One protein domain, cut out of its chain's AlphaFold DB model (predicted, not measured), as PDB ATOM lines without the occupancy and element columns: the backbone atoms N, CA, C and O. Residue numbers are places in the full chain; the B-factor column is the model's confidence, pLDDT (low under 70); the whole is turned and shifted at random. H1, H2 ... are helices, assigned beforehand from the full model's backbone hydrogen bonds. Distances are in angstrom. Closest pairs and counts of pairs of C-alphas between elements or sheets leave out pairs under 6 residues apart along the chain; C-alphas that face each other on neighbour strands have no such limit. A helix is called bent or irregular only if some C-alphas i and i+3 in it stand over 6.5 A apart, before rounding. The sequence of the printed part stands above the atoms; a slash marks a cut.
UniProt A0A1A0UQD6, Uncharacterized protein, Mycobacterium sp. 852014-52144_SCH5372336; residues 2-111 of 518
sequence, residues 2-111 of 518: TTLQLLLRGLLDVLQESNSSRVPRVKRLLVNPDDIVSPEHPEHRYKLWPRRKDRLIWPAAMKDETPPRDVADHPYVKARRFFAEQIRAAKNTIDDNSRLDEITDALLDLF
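This is residues 2 to 111 of the 518 residues of an uncharacterized protein of Mycobacterium sp. 852014-52144_SCH5372336 (UniProt A0A1A0UQD6). Helix H1 runs through the middle of a small helical body, with H2 folded back along it as a hairpin and the long H5 crossing it on another side. H5 and H6 meet in a corner at one end of the domain, and from there H6 turns back towards H1 and H2, while the other end is made of long loops with the short H3 and H4. The printed part has 110 residues with six named helices, H1 to H6 in that order along the chain, and no named strand. The class is all helix, with 65 of the 110 residues in named helices. The whole is compact, with a radius of gyration of the C-alphas of 14.4 A and spans of 47 by 33 by 23 A.

H1, residues 2 to 17, begins with C-alpha 2 at (287.194, 174.048, 324.362) and is 23.1 A long. H2 is residues 23 to 30, 11.1 A. H3, residues 42 to 45, and H4, residues 58 to 62, are short, 5.9 A and 6.0 A. H5, residues 75 to 91, is the longest helix at 24.1 A and begins with C-alpha 75 at (289.701, 184.245, 327.922). H6, residues 96 to 110, spans 20.3 A and ends with C-alpha 110 at (288.905, 158.557, 335.235); it is neither bent nor irregular, but only just: C-alphas 107 and 110 are 6.0 A apart.

H1 and H2 touch and form a helical hairpin, opposite ways at a shallow tilt of 18 degrees; their closest C-alphas, of Leu 15 and Val 23, are 6.0 A apart. H1 touches H5 at a steep tilt of 49 degrees, the same way, closest at the C-alphas of Gly 10 and Ala 84, 4.2 A. Residues 87 to 91 of H5 touch residues 97 to 100 of H6, at a steep tilt of 56 degrees, opposite ways; the closest C-alphas, of Lys 91 and Arg 99, are 5.9 A apart. The helix packing is mostly crossed, but only just, with 1 of 3 such pairs at a shallow tilt. H6 is close to H1 but not clearly touching, the closest C-alphas being those of Leu 11 and Thr 104 at 7.6 A, and H2 and H6 are near each other. H4 touches H5 at residues 76 to 80 of H5 alone, closest at the C-alphas of Ala 61 and Val 77, 5.4 A. H3 touches no helix. Every O i to N i+4 pair is within hydrogen-bond range in H1, H4 and H5; H2 has 2 of 4 and H6 10 of 11, and H3 is too short for such a pair.

The C-alphas farthest apart, of Glu 40 and Ile 94, are 47.9 A apart. The printed part has no cut. The links H2 to H3, H3 to H4 and H4 to H5 are long. The mean pLDDT of the printed part is 85.8; residues 51 to 53, 69 and 92 to 97 are under 70.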
ATOM      1  N   THR A   2     286.178 172.978 324.198       88.81
ATOM      2  CA  THR A   2     287.194 174.048 324.362       88.81
ATOM      3  C   THR A   2     287.835 174.093 325.749       88.81
ATOM      4  O   THR A   2     289.055 174.048 325.860       88.81
ATOM      5  N   THR A   3     287.025 174.097 326.810       90.50
ATOM      6  CA  THR A   3     287.511 174.112 328.199       90.50
ATOM      7  C   THR A   3     288.400 172.914 328.527       90.50
ATOM      8  O   THR A   3     289.438 173.081 329.153       90.50
ATOM      9  N   LEU A   4     288.026 171.716 328.062       91.75
ATOM     10  CA  LEU A   4     288.787 170.487 328.303       91.75
ATOM     11  C   LEU A   4     290.156 170.529 327.611       91.75
ATOM     12  O   LEU A   4     291.162 170.162 328.205       91.75
ATOM     13  N   GLN A   5     290.204 171.024 326.374       93.06
ATOM     14  CA  GLN A   5     291.457 171.194 325.634       93.06
ATOM     15  C   GLN A   5     292.383 172.211 326.325       93.06
ATOM     16  O   GLN A   5     293.579 171.968 326.450       93.06
ATOM     17  N   LEU A   6     291.839 173.317 326.846       94.56
ATOM     18  CA  LEU A   6     292.619 174.313 327.595       94.56
ATOM     19  C   LEU A   6     293.113 173.785 328.952       94.56
ATOM     20  O   LEU A   6     294.223 174.118 329.360       94.56
ATOM     21  N   LEU A   7     292.334 172.930 329.623       95.25
ATOM     22  CA  LEU A   7     292.756 172.209 330.828       95.25
ATOM     23  C   LEU A   7     293.924 171.258 330.535       95.25
ATOM     24  O   LEU A   7     294.944 171.315 331.216       95.25
ATOM     25  N   LEU A   8     293.806 170.427 329.493       94.88
ATOM     26  CA  LEU A   8     294.870 169.511 329.068       94.88
ATOM     27  C   LEU A   8     296.143 170.261 328.649       94.88
ATOM     28  O   LEU A   8     297.249 169.810 328.941       94.88
ATOM     29  N   ARG A   9     296.005 171.430 328.012       95.12
ATOM     30  CA  ARG A   9     297.135 172.311 327.686       95.12
ATOM     31  C   ARG A   9     297.802 172.883 328.939       95.12
ATOM     32  O   ARG A   9     299.026 172.896 328.996       95.12
ATOM     33  N   GLY A  10     297.026 173.309 329.937       94.25
ATOM     34  CA  GLY A  10     297.559 173.759 331.229       94.25
ATOM     35  C   GLY A  10     298.280 172.643 331.995       94.25
ATOM     36  O   GLY A  10     299.349 172.876 332.550       94.25
ATOM     37  N   LEU A  11     297.754 171.411 331.962       94.56
ATOM     38  CA  LEU A  11     298.440 170.227 332.498       94.56
ATOM     39  C   LEU A  11     299.767 169.970 331.777       94.56
ATOM     40  O   LEU A  11     300.780 169.703 332.422       94.56
ATOM     41  N   LEU A  12     299.767 170.067 330.446       94.88
ATOM     42  CA  LEU A  12     300.964 169.850 329.639       94.88
ATOM     43  C   LEU A  12     302.085 170.840 329.988       94.88
ATOM     44  O   LEU A  12     303.237 170.419 330.037       94.88
ATOM     45  N   ASP A  13     301.756 172.101 330.290       93.44
ATOM     46  CA  ASP A  13     302.742 173.099 330.736       93.44
ATOM     47  C   ASP A  13     303.464 172.634 332.012       93.44
ATOM     48  O   ASP A  13     304.693 172.592 332.060       93.44
ATOM     49  N   VAL A  14     302.714 172.191 333.026       92.38
ATOM     50  CA  VAL A  14     303.284 171.748 334.315       92.38
ATOM     51  C   VAL A  14     304.079 170.442 334.176       92.38
ATOM     52  O   VAL A  14     305.109 170.256 334.834       92.38
ATOM     53  N   LEU A  15     303.634 169.534 333.300       92.31
ATOM     54  CA  LEU A  15     304.364 168.303 332.982       92.31
ATOM     55  C   LEU A  15     305.700 168.591 332.281       92.31
ATOM     56  O   LEU A  15     306.688 167.920 332.577       92.31
ATOM     57  N   GLN A  16     305.739 169.584 331.384       91.88
ATOM     58  CA  GLN A  16     306.966 170.033 330.717       91.88
ATOM     59  C   GLN A  16     307.934 170.685 331.712       91.88
ATOM     60  O   GLN A  16     309.108 170.326 331.731       91.88
ATOM     61  N   GLU A  17     307.439 171.560 332.594       90.25
ATOM     62  CA  GLU A  17     308.231 172.186 333.669       90.25
ATOM     63  C   GLU A  17     308.874 171.155 334.610       90.25
ATOM     64  O   GLU A  17     309.988 171.353 335.090       90.25
ATOM     65  N   SER A  18     308.183 170.038 334.854       87.25
ATOM     66  CA  SER A  18     308.642 168.967 335.748       87.25
ATOM     67  C   SER A  18     309.426 167.856 335.030       87.25
ATOM     68  O   SER A  18     309.773 166.865 335.667       87.25
ATOM     69  N   ASN A  19     309.693 167.982 333.722       88.56
ATOM     70  CA  ASN A  19     310.324 166.945 332.886       88.56
ATOM     71  C   ASN A  19     309.656 165.556 333.003       88.56
ATOM     72  O   ASN A  19     310.327 164.524 333.022       88.56
ATOM     73  N   SER A  20     308.322 165.518 333.094       89.81
ATOM     74  CA  SER A  20     307.575 164.268 333.270       89.81
ATOM     75  C   SER A  20     307.609 163.383 332.019       89.81
ATOM     76  O   SER A  20     307.455 163.848 330.885       89.81
ATOM     77  N   SER A  21     307.693 162.067 332.221       90.00
ATOM     78  CA  SER A  21     307.584 161.061 331.156       90.00
ATOM     79  C   SER A  21     306.186 160.989 330.520       90.00
ATOM     80  O   SER A  21     306.033 160.420 329.437       90.00
ATOM     81  N   ARG A  22     305.156 161.592 331.138       90.44
ATOM     82  CA  ARG A  22     303.763 161.604 330.644       90.44
ATOM     83  C   ARG A  22     303.503 162.635 329.538       90.44
ATOM     84  O   ARG A  22     302.461 162.562 328.881       90.44
ATOM     85  N   VAL A  23     304.434 163.563 329.286       92.75
ATOM     86  CA  VAL A  23     304.311 164.635 328.272       92.75
ATOM     87  C   VAL A  23     303.809 164.125 326.906       92.75
ATOM     88  O   VAL A  23     302.843 164.694 326.387       92.75
ATOM     89  N   PRO A  24     304.356 163.038 326.317       92.25
ATOM     90  CA  PRO A  24     303.893 162.548 325.018       92.25
ATOM     91  C   PRO A  24     302.430 162.086 325.030       92.25
ATOM     92  O   PRO A  24     301.718 162.271 324.042       92.25
ATOM     93  N   ARG A  25     301.966 161.501 326.144       91.50
ATOM     94  CA  ARG A  25     300.602 160.968 326.284       91.50
ATOM     95  C   ARG A  25     299.573 162.097 326.258       91.50
ATOM     96  O   ARG A  25     298.614 162.014 325.497       91.50
ATOM     97  N   VAL A  26     299.808 163.173 327.012       92.62
ATOM     98  CA  VAL A  26     298.920 164.351 327.033       92.62
ATOM     99  C   VAL A  26     298.985 165.114 325.708       92.62
ATOM    100  O   VAL A  26     297.947 165.503 325.173       92.62
ATOM    101  N   LYS A  27     300.176 165.262 325.110       92.12
ATOM    102  CA  LYS A  27     300.338 165.964 323.823       92.12
ATOM    103  C   LYS A  27     299.508 165.319 322.703       92.12
ATOM    104  O   LYS A  27     298.854 166.035 321.949       92.12
ATOM    105  N   ARG A  28     299.428 163.982 322.659       91.12
ATOM    106  CA  ARG A  28     298.588 163.224 321.705       91.12
ATOM    107  C   ARG A  28     297.080 163.490 321.817       91.12
ATOM    108  O   ARG A  28     296.338 163.095 320.921       91.12
ATOM    109  N   LEU A  29     296.597 164.120 322.890       90.50
ATOM    110  CA  LEU A  29     295.188 164.514 323.031       90.50
ATOM    111  C   LEU A  29     294.896 165.936 322.541       90.50
ATOM    112  O   LEU A  29     293.735 166.282 322.320       90.50
ATOM    113  N   LEU A  30     295.939 166.746 322.367       91.75
ATOM    114  CA  LEU A  30     295.834 168.140 321.938       91.75
ATOM    115  C   LEU A  30     296.089 168.295 320.440       91.75
ATOM    116  O   LEU A  30     295.429 169.098 319.778       91.75
ATOM    117  N   VAL A  31     297.030 167.512 319.901       91.50
ATOM    118  CA  VAL A  31     297.433 167.588 318.493       91.50
ATOM    119  C   VAL A  31     297.204 166.281 317.743       91.50
ATOM    120  O   VAL A  31     297.288 165.191 318.319       91.50
ATOM    121  N   ASN A  32     296.908 166.404 316.454       89.62
ATOM    122  CA  ASN A  32     296.923 165.299 315.509       89.62
ATOM    123  C   ASN A  32     298.368 164.995 315.078       89.62
ATOM    124  O   ASN A  32     299.214 165.894 315.109       89.62
ATOM    125  N   PRO A  33     298.671 163.733 314.731       86.38
ATOM    126  CA  PRO A  33     299.980 163.365 314.210       86.38
ATOM    127  C   PRO A  33     300.228 163.999 312.830       86.38
ATOM    128  O   PRO A  33     299.288 164.305 312.094       86.38
ATOM    129  N   ASP A  34     301.502 164.262 312.523       84.31
ATOM    130  CA  ASP A  34     301.906 165.099 311.381       84.31
ATOM    131  C   ASP A  34     301.540 164.479 310.015       84.31
ATOM    132  O   ASP A  34     301.408 165.202 309.035       84.31
ATOM    133  N   ASP A  35     301.302 163.165 309.950       84.38
ATOM    134  CA  ASP A  35     300.843 162.433 308.761       84.38
ATOM    135  C   ASP A  35     299.390 162.740 308.360       84.38
ATOM    136  O   ASP A  35     298.994 162.467 307.229       84.38
ATOM    137  N   ILE A  36     298.601 163.341 309.259       81.44
ATOM    138  CA  ILE A  36     297.209 163.754 309.013       81.44
ATOM    139  C   ILE A  36     297.119 165.265 308.701       81.44
ATOM    140  O   ILE A  36     296.088 165.756 308.236       81.44
ATOM    141  N   VAL A  37     298.187 166.035 308.937       85.81
ATOM    142  CA  VAL A  37     298.180 167.499 308.780       85.81
ATOM    143  C   VAL A  37     298.573 167.885 307.353       85.81
ATOM    144  O   VAL A  37     299.735 167.789 306.969       85.81
ATOM    145  N   SER A  38     297.606 168.370 306.569       80.94
ATOM    146  CA  SER A  38     297.876 168.919 305.232       80.94
ATOM    147  C   SER A  38     298.515 170.314 305.324       80.94
ATOM    148  O   SER A  38     298.048 171.131 306.123       80.94
ATOM    149  N   PRO A  39     299.513 170.649 304.480       79.62
ATOM    150  CA  PRO A  39     300.036 172.013 304.354       79.62
ATOM    151  C   PRO A  39     298.968 173.056 303.990       79.62
ATOM    152  O   PRO A  39     299.109 174.222 304.348       79.62
ATOM    153  N   GLU A  40     297.904 172.635 303.301       79.12
ATOM    154  CA  GLU A  40     296.774 173.490 302.910       79.12
ATOM    155  C   GLU A  40     295.828 173.785 304.086       79.12
ATOM    156  O   GLU A  40     295.108 174.779 304.059       79.12
ATOM    157  N   HIS A  41     295.876 172.959 305.137       80.19
ATOM    158  CA  HIS A  41     295.018 173.041 306.321       80.19
ATOM    159  C   HIS A  41     295.838 172.902 307.616       80.19
ATOM    160  O   HIS A  41     295.710 171.907 308.344       80.19
ATOM    161  N   PRO A  42     296.710 173.880 307.939       82.38
ATOM    162  CA  PRO A  42     297.571 173.824 309.121       82.38
ATOM    163  C   PRO A  42     296.786 173.743 310.443       82.38
ATOM    164  O   PRO A  42     297.306 173.260 311.454       82.38
ATOM    165  N   GLU A  43     295.526 174.178 310.454       83.56
ATOM    166  CA  GLU A  43     294.599 174.054 311.577       83.56
ATOM    167  C   GLU A  43     294.308 172.602 311.975       83.56
ATOM    168  O   GLU A  43     294.069 172.339 313.157       83.56
ATOM    169  N   HIS A  44     294.412 171.648 311.040       85.62
ATOM    170  CA  HIS A  44     294.222 170.220 311.313       85.62
ATOM    171  C   HIS A  44     295.255 169.660 312.290       85.62
ATOM    172  O   HIS A  44     295.061 168.572 312.831       85.62
ATOM    173  N   ARG A  45     296.323 170.410 312.593       89.00
ATOM    174  CA  ARG A  45     297.241 170.081 313.683       89.00
ATOM    175  C   ARG A  45     296.532 169.951 315.027       89.00
ATOM    176  O   ARG A  45     296.985 169.171 315.857       89.00
ATOM    177  N   TYR A  46     295.459 170.696 315.276       90.88
ATOM    178  CA  TYR A  46     294.772 170.682 316.566       90.88
ATOM    179  C   TYR A  46     293.571 169.737 316.545       90.88
ATOM    180  O   TYR A  46     292.759 169.770 315.624       90.88
ATOM    181  N   LYS A  47     293.396 168.938 317.607       88.94
ATOM    182  CA  LYS A  47     292.224 168.048 317.753       88.94
ATOM    183  C   LYS A  47     290.903 168.796 317.895       88.94
ATOM    184  O   LYS A  47     289.835 168.233 317.678       88.94
ATOM    185  N   LEU A  48     290.979 170.055 318.312       89.44
ATOM    186  CA  LEU A  48     289.857 170.970 318.369       89.44
ATOM    187  C   LEU A  48     290.263 172.276 317.702       89.44
ATOM    188  O   LEU A  48     291.313 172.834 318.023       89.44
ATOM    189  N   TRP A  49     289.375 172.796 316.863       86.69
ATOM    190  CA  TRP A  49     289.494 174.119 316.274       86.69
ATOM    191  C   TRP A  49     288.252 174.960 316.637       86.69
ATOM    192  O   TRP A  49     287.135 174.561 316.299       86.69
ATOM    193  N   PRO A  50     288.387 176.074 317.387       80.69
ATOM    194  CA  PRO A  50     287.246 176.867 317.857       80.69
ATOM    195  C   PRO A  50     286.456 177.554 316.736       80.69
ATOM    196  O   PRO A  50     286.891 177.646 315.587       80.69
ATOM    197  N   ARG A  51     285.287 178.108 317.088       67.25
ATOM    198  CA  ARG A  51     284.487 178.933 316.167       67.25
ATOM    199  C   ARG A  51     285.059 180.361 316.041       67.25
ATOM    200  O   ARG A  51     285.581 180.918 317.004       67.25
ATOM    201  N   ARG A  52     284.919 180.931 314.835       64.69
ATOM    202  CA  ARG A  52     285.277 182.289 314.352       64.69
ATOM    203  C   ARG A  52     286.187 183.148 315.232       64.69
ATOM    204  O   ARG A  52     287.395 183.142 315.028       64.69
ATOM    205  N   LYS A  53     285.613 183.928 316.158       64.69
ATOM    206  CA  LYS A  53     286.298 185.067 316.802       64.69
ATOM    207  C   LYS A  53     287.551 184.665 317.574       64.69
ATOM    208  O   LYS A  53     288.490 185.448 317.649       64.69
ATOM    209  N   ASP A  54     287.594 183.428 318.057       72.62
ATOM    210  CA  ASP A  54     288.692 182.970 318.896       72.62
ATOM    211  C   ASP A  54     289.735 182.129 318.132       72.62
ATOM    212  O   ASP A  54     290.744 181.727 318.717       72.62
ATOM    213  N   ARG A  55     289.530 181.864 316.825       81.88
ATOM    214  CA  ARG A  55     290.465 181.078 315.990       81.88
ATOM    215  C   ARG A  55     291.839 181.726 315.896       81.88
ATOM    216  O   ARG A  55     292.837 181.024 315.964       81.88
ATOM    217  N   LEU A  56     291.890 183.054 315.792       82.12
ATOM    218  CA  LEU A  56     293.151 183.801 315.703       82.12
ATOM    219  C   LEU A  56     294.019 183.610 316.953       82.12
ATOM    220  O   LEU A  56     295.242 183.549 316.863       82.12
ATOM    221  N   ILE A  57     293.382 183.465 318.118       87.06
ATOM    222  CA  ILE A  57     294.071 183.301 319.400       87.06
ATOM    223  C   ILE A  57     294.374 181.834 319.701       87.06
ATOM    224  O   ILE A  57     295.286 181.544 320.473       87.06
ATOM    225  N   TRP A  58     293.651 180.885 319.103       90.69
ATOM    226  CA  TRP A  58     293.793 179.468 319.431       90.69
ATOM    227  C   TRP A  58     295.215 178.916 319.241       90.69
ATOM    228  O   TRP A  58     295.717 178.299 320.186       90.69
ATOM    229  N   PRO A  59     295.930 179.182 318.127       89.12
ATOM    230  CA  PRO A  59     297.323 178.769 317.993       89.12
ATOM    231  C   PRO A  59     298.219 179.342 319.089       89.12
ATOM    232  O   PRO A  59     299.031 178.611 319.652       89.12
ATOM    233  N   ALA A  60     298.046 180.624 319.428       87.81
ATOM    234  CA  ALA A  60     298.807 181.272 320.492       87.81
ATOM    235  C   ALA A  60     298.500 180.650 321.862       87.81
ATOM    236  O   ALA A  60     299.404 180.418 322.657       87.81
ATOM    237  N   ALA A  61     297.236 180.306 322.123       89.44
ATOM    238  CA  ALA A  61     296.833 179.639 323.353       89.44
ATOM    239  C   ALA A  61     297.334 178.186 323.438       89.44
ATOM    240  O   ALA A  61     297.536 177.701 324.547       89.44
ATOM    241  N   MET A  62     297.558 177.494 322.313       91.44
ATOM    242  CA  MET A  62     297.861 176.053 322.288       91.44
ATOM    243  C   MET A  62     299.321 175.672 322.015       91.44
ATOM    244  O   MET A  62     299.700 174.522 322.264       91.44
ATOM    245  N   LYS A  63     300.152 176.592 321.513       88.12
ATOM    246  CA  LYS A  63     301.592 176.355 321.317       88.12
ATOM    247  C   LYS A  63     302.329 176.157 322.647       88.12
ATOM    248  O   LYS A  63     301.862 176.582 323.700       88.12
ATOM    249  N   ASP A  64     303.484 175.495 322.581       84.44
ATOM    250  CA  ASP A  64     304.336 175.240 323.752       84.44
ATOM    251  C   ASP A  64     304.925 176.548 324.324       84.44
ATOM    252  O   ASP A  64     305.101 176.670 325.531       84.44
ATOM    253  N   GLU A  65     305.151 177.553 323.475       83.38
ATOM    254  CA  GLU A  65     305.634 178.882 323.862       83.38
ATOM    255  C   GLU A  65     304.633 179.635 324.755       83.38
ATOM    256  O   GLU A  65     303.412 179.516 324.602       83.38
ATOM    257  N   THR A  66     305.158 180.464 325.661       71.88
ATOM    258  CA  THR A  66     304.342 181.379 326.463       71.88
ATOM    259  C   THR A  66     303.613 182.362 325.542       71.88
ATOM    260  O   THR A  66     304.276 183.032 324.742       71.88
ATOM    261  N   PRO A  67     302.280 182.505 325.655       74.81
ATOM    262  CA  PRO A  67     301.530 183.436 324.820       74.81
ATOM    263  C   PRO A  67     302.054 184.878 324.973       74.81
ATOM    264  O   PRO A  67     302.338 185.298 326.101       74.81
ATOM    265  N   PRO A  68     302.187 185.646 323.876       72.19
ATOM    266  CA  PRO A  68     302.703 187.009 323.936       72.19
ATOM    267  C   PRO A  68     301.785 187.954 324.742       72.19
ATOM    268  O   PRO A  68     300.609 187.675 324.988       72.19
ATOM    269  N   ARG A  69     302.354 189.062 325.247       68.69
ATOM    270  CA  ARG A  69     301.686 189.951 326.226       68.69
ATOM    271  C   ARG A  69     300.411 190.608 325.692       68.69
ATOM    272  O   ARG A  69     299.502 190.872 326.469       68.69
ATOM    273  N   ASP A  70     300.355 190.859 324.395       72.44
ATOM    274  CA  ASP A  70     299.231 191.459 323.672       72.44
ATOM    275  C   ASP A  70     297.969 190.580 323.658       72.44
ATOM    276  O   ASP A  70     296.859 191.103 323.583       72.44
ATOM    277  N   VAL A  71     298.113 189.259 323.804       76.12
ATOM    278  CA  VAL A  71     296.989 188.303 323.860       76.12
ATOM    279  C   VAL A  71     296.738 187.734 325.259       76.12
ATOM    280  O   VAL A  71     295.809 186.943 325.452       76.12
ATOM    281  N   ALA A  72     297.523 188.150 326.259       74.00
ATOM    282  CA  ALA A  72     297.472 187.633 327.628       74.00
ATOM    283  C   ALA A  72     296.106 187.820 328.312       74.00
ATOM    284  O   ALA A  72     295.751 187.061 329.220       74.00
ATOM    285  N   ASP A  73     295.331 188.812 327.868       83.06
ATOM    286  CA  ASP A  73     294.018 189.122 328.423       83.06
ATOM    287  C   ASP A  73     292.854 188.330 327.819       83.06
ATOM    288  O   ASP A  73     291.742 188.379 328.361       83.06
ATOM    289  N   HIS A  74     293.093 187.561 326.755       87.69
ATOM    290  CA  HIS A  74     292.055 186.763 326.116       87.69
ATOM    291  C   HIS A  74     291.564 185.623 327.035       87.69
ATOM    292  O   HIS A  74     292.389 184.969 327.687       87.69
ATOM    293  N   PRO A  75     290.251 185.300 327.063       89.19
ATOM    294  CA  PRO A  75     289.701 184.245 327.922       89.19
ATOM    295  C   PRO A  75     290.411 182.889 327.816       89.19
ATOM    296  O   PRO A  75     290.590 182.215 328.826       89.19
ATOM    297  N   TYR A  76     290.869 182.496 326.624       91.88
ATOM    298  CA  TYR A  76     291.589 181.227 326.430       91.88
ATOM    299  C   TYR A  76     292.962 181.201 327.099       91.88
ATOM    300  O   TYR A  76     293.312 180.212 327.739       91.88
ATOM    301  N   VAL A  77     293.719 182.295 326.993       90.81
ATOM    302  CA  VAL A  77     295.038 182.407 327.627       90.81
ATOM    303  C   VAL A  77     294.881 182.459 329.146       90.81
ATOM    304  O   VAL A  77     295.590 181.753 329.864       90.81
ATOM    305  N   LYS A  78     293.880 183.204 329.635       92.25
ATOM    306  CA  LYS A  78     293.504 183.223 331.054       92.25
ATOM    307  C   LYS A  78     293.123 181.835 331.566       92.25
ATOM    308  O   LYS A  78     293.589 181.453 332.632       92.25
ATOM    309  N   ALA A  79     292.333 181.075 330.808       93.75
ATOM    310  CA  ALA A  79     291.928 179.722 331.178       93.75
ATOM    311  C   ALA A  79     293.115 178.747 331.219       93.75
ATOM    312  O   ALA A  79     293.274 178.050 332.217       93.75
ATOM    313  N   ARG A  80     293.986 178.730 330.195       93.56
ATOM    314  CA  ARG A  80     295.228 177.927 330.205       93.56
ATOM    315  C   ARG A  80     296.075 178.242 331.438       93.56
ATOM    316  O   ARG A  80     296.460 177.325 332.159       93.56
ATOM    317  N   ARG A  81     296.328 179.534 331.694       92.06
ATOM    318  CA  ARG A  81     297.117 179.993 332.846       92.06
ATOM    319  C   ARG A  81     296.484 179.562 334.164       92.06
ATOM    320  O   ARG A  81     297.172 178.985 334.994       92.06
ATOM    321  N   PHE A  82     295.184 179.795 334.318       94.81
ATOM    322  CA  PHE A  82     294.434 179.392 335.501       94.81
ATOM    323  C   PHE A  82     294.571 177.888 335.760       94.81
ATOM    324  O   PHE A  82     294.922 177.495 336.867       94.81
ATOM    325  N   PHE A  83     294.361 177.039 334.750       95.62
ATOM    326  CA  PHE A  83     294.491 175.592 334.926       95.62
ATOM    327  C   PHE A  83     295.917 175.174 335.293       95.62
ATOM    328  O   PHE A  83     296.084 174.376 336.213       95.62
ATOM    329  N   ALA A  84     296.939 175.745 334.650       93.62
ATOM    330  CA  ALA A  84     298.329 175.489 335.023       93.62
ATOM    331  C   ALA A  84     298.615 175.912 336.480       93.62
ATOM    332  O   ALA A  84     299.218 175.156 337.235       93.62
ATOM    333  N   GLU A  85     298.142 177.085 336.913       93.94
ATOM    334  CA  GLU A  85     298.277 177.569 338.295       93.94
ATOM    335  C   GLU A  85     297.577 176.658 339.310       93.94
ATOM    336  O   GLU A  85     298.174 176.326 340.333       93.94
ATOM    337  N   GLN A  86     296.353 176.204 339.021       94.19
ATOM    338  CA  GLN A  86     295.631 175.273 339.894       94.19
ATOM    339  C   GLN A  86     296.359 173.928 340.018       94.19
ATOM    340  O   GLN A  86     296.443 173.377 341.114       94.19
ATOM    341  N   ILE A  87     296.935 173.421 338.926       92.12
ATOM    342  CA  ILE A  87     297.704 172.170 338.940       92.12
ATOM    343  C   ILE A  87     299.006 172.345 339.734       92.12
ATOM    344  O   ILE A  87     299.329 171.487 340.553       92.12
ATOM    345  N   ARG A  88     299.722 173.470 339.578       91.06
ATOM    346  CA  ARG A  88     300.907 173.781 340.405       91.06
ATOM    347  C   ARG A  88     300.554 173.888 341.888       91.06
ATOM    348  O   ARG A  88     301.267 173.349 342.726       91.06
ATOM    349  N   ALA A  89     299.444 174.545 342.219       88.75
ATOM    350  CA  ALA A  89     298.980 174.650 343.600       88.75
ATOM    351  C   ALA A  89     298.639 173.273 344.193       88.75
ATOM    352  O   ALA A  89     299.011 172.992 345.328       88.75
ATOM    353  N   ALA A  90     297.994 172.402 343.412       84.06
ATOM    354  CA  ALA A  90     297.659 171.038 343.819       84.06
ATOM    355  C   ALA A  90     298.883 170.111 343.939       84.06
ATOM    356  O   ALA A  90     298.807 169.109 344.649       84.06
ATOM    357  N   LYS A  91     299.990 170.435 343.256       77.38
ATOM    358  CA  LYS A  91     301.270 169.720 343.339       77.38
ATOM    359  C   LYS A  91     302.006 169.976 344.662       77.38
ATOM    360  O   LYS A  91     302.616 169.053 345.178       77.38
ATOM    361  N   ASN A  92     301.905 171.178 345.241       67.62
ATOM    362  CA  ASN A  92     302.661 171.614 346.433       67.62
ATOM    363  C   ASN A  92     302.292 170.902 347.762       67.62
ATOM    364  O   ASN A  92     302.611 171.397 348.845       67.62
ATOM    365  N   THR A  93     301.612 169.756 347.718       57.44
ATOM    366  CA  THR A  93     301.231 168.957 348.888       57.44
ATOM    367  C   THR A  93     301.776 167.533 348.746       57.44
ATOM    368  O   THR A  93     301.182 166.750 348.019       57.44
ATOM    369  N   ILE A  94     302.877 167.242 349.459       51.56
ATOM    370  CA  ILE A  94     303.551 165.941 349.707       51.56
ATOM    371  C   ILE A  94     303.744 165.033 348.466       51.56
ATOM    372  O   ILE A  94     302.803 164.444 347.950       51.56
ATOM    373  N   ASP A  95     305.015 164.849 348.088       63.91
ATOM    374  CA  ASP A  95     305.532 164.070 346.945       63.91
ATOM    375  C   ASP A  95     305.048 164.533 345.555       63.91
ATOM    376  O   ASP A  95     304.219 163.923 344.874       63.91
ATOM    377  N   ASP A  96     305.645 165.648 345.138       65.06
ATOM    378  CA  ASP A  96     305.435 166.425 343.916       65.06
ATOM    379  C   ASP A  96     305.227 165.635 342.611       65.06
ATOM    380  O   ASP A  96     304.438 166.058 341.762       65.06
ATOM    381  N   ASN A  97     305.942 164.526 342.402       69.94
ATOM    382  CA  ASN A  97     305.821 163.753 341.159       69.94
ATOM    383  C   ASN A  97     304.666 162.750 341.218       69.94
ATOM    384  O   ASN A  97     303.941 162.613 340.233       69.94
ATOM    385  N   SER A  98     304.441 162.128 342.378       78.25
ATOM    386  CA  SER A  98     303.321 161.205 342.586       78.25
ATOM    387  C   SER A  98     301.981 161.922 342.403       78.25
ATOM    388  O   SER A  98     301.118 161.478 341.646       78.25
ATOM    389  N   ARG A  99     301.837 163.119 342.988       84.50
ATOM    390  CA  ARG A  99     300.595 163.897 342.886       84.50
ATOM    391  C   ARG A  99     300.288 164.371 341.462       84.50
ATOM    392  O   ARG A  99     299.126 164.413 341.054       84.50
ATOM    393  N   LEU A 100     301.314 164.735 340.695       88.19
ATOM    394  CA  LEU A 100     301.154 165.152 339.300       88.19
ATOM    395  C   LEU A 100     300.739 163.977 338.400       88.19
ATOM    396  O   LEU A 100     299.912 164.155 337.499       88.19
ATOM    397  N   ASP A 101     301.261 162.778 338.668       88.31
ATOM    398  CA  ASP A 101     300.835 161.550 337.999       88.31
ATOM    399  C   ASP A 101     299.382 161.191 338.349       88.31
ATOM    400  O   ASP A 101     298.606 160.901 337.441       88.31
ATOM    401  N   GLU A 102     298.965 161.320 339.613       89.88
ATOM    402  CA  GLU A 102     297.567 161.116 340.028       89.88
ATOM    403  C   GLU A 102     296.593 162.056 339.302       89.88
ATOM    404  O   GLU A 102     295.549 161.619 338.815       89.88
ATOM    405  N   ILE A 103     296.925 163.351 339.199       90.25
ATOM    406  CA  ILE A 103     296.106 164.332 338.464       90.25
ATOM    407  C   ILE A 103     296.028 163.956 336.982       90.25
ATOM    408  O   ILE A 103     294.962 164.043 336.365       90.25
ATOM    409  N   THR A 104     297.156 163.533 336.411       92.44
ATOM    410  CA  THR A 104     297.233 163.113 335.012       92.44
ATOM    411  C   THR A 104     296.360 161.885 334.769       92.44
ATOM    412  O   THR A 104     295.541 161.895 333.853       92.44
ATOM    413  N   ASP A 105     296.458 160.861 335.612       91.62
ATOM    414  CA  ASP A 105     295.670 159.634 335.487       91.62
ATOM    415  C   ASP A 105     294.177 159.896 335.750       91.62
ATOM    416  O   ASP A 105     293.317 159.378 335.037       91.62
ATOM    417  N   ALA A 106     293.834 160.799 336.672       91.62
ATOM    418  CA  ALA A 106     292.451 161.220 336.869       91.62
ATOM    419  C   ALA A 106     291.850 161.862 335.606       91.62
ATOM    420  O   ALA A 106     290.726 161.537 335.215       91.62
ATOM    421  N   LEU A 107     292.591 162.747 334.934       90.38
ATOM    422  CA  LEU A 107     292.116 163.418 333.723       90.38
ATOM    423  C   LEU A 107     292.100 162.508 332.491       90.38
ATOM    424  O   LEU A 107     291.231 162.671 331.637       90.38
ATOM    425  N   LEU A 108     293.050 161.576 332.385       89.56
ATOM    426  CA  LEU A 108     293.173 160.691 331.226       89.56
ATOM    427  C   LEU A 108     292.290 159.446 331.325       89.56
ATOM    428  O   LEU A 108     291.720 159.032 330.317       89.56
ATOM    429  N   ASP A 109     292.183 158.855 332.514       87.44
ATOM    430  CA  ASP A 109     291.628 157.511 332.692       87.44
ATOM    431  C   ASP A 109     290.299 157.521 333.472       87.44
ATOM    432  O   ASP A 109     289.400 156.711 333.195       87.44
ATOM    433  N   LEU A 110     290.118 158.467 334.406       89.88
ATOM    434  CA  LEU A 110     288.905 158.557 335.235       89.88
ATOM    435  C   LEU A 110     287.849 159.520 334.679       89.88
ATOM    436  O   LEU A 110     286.657 159.290 334.888       89.88
ATOM    437  N   PHE A 111     288.245 160.559 333.940       86.38
ATOM    438  CA  PHE A 111     287.304 161.484 333.310       86.38
ATOM    439  C   PHE A 111     286.541 160.790 332.172       86.38
ATOM    440  O   PHE A 111     287.136 160.281 331.222       86.38
TER     441      PHE A 111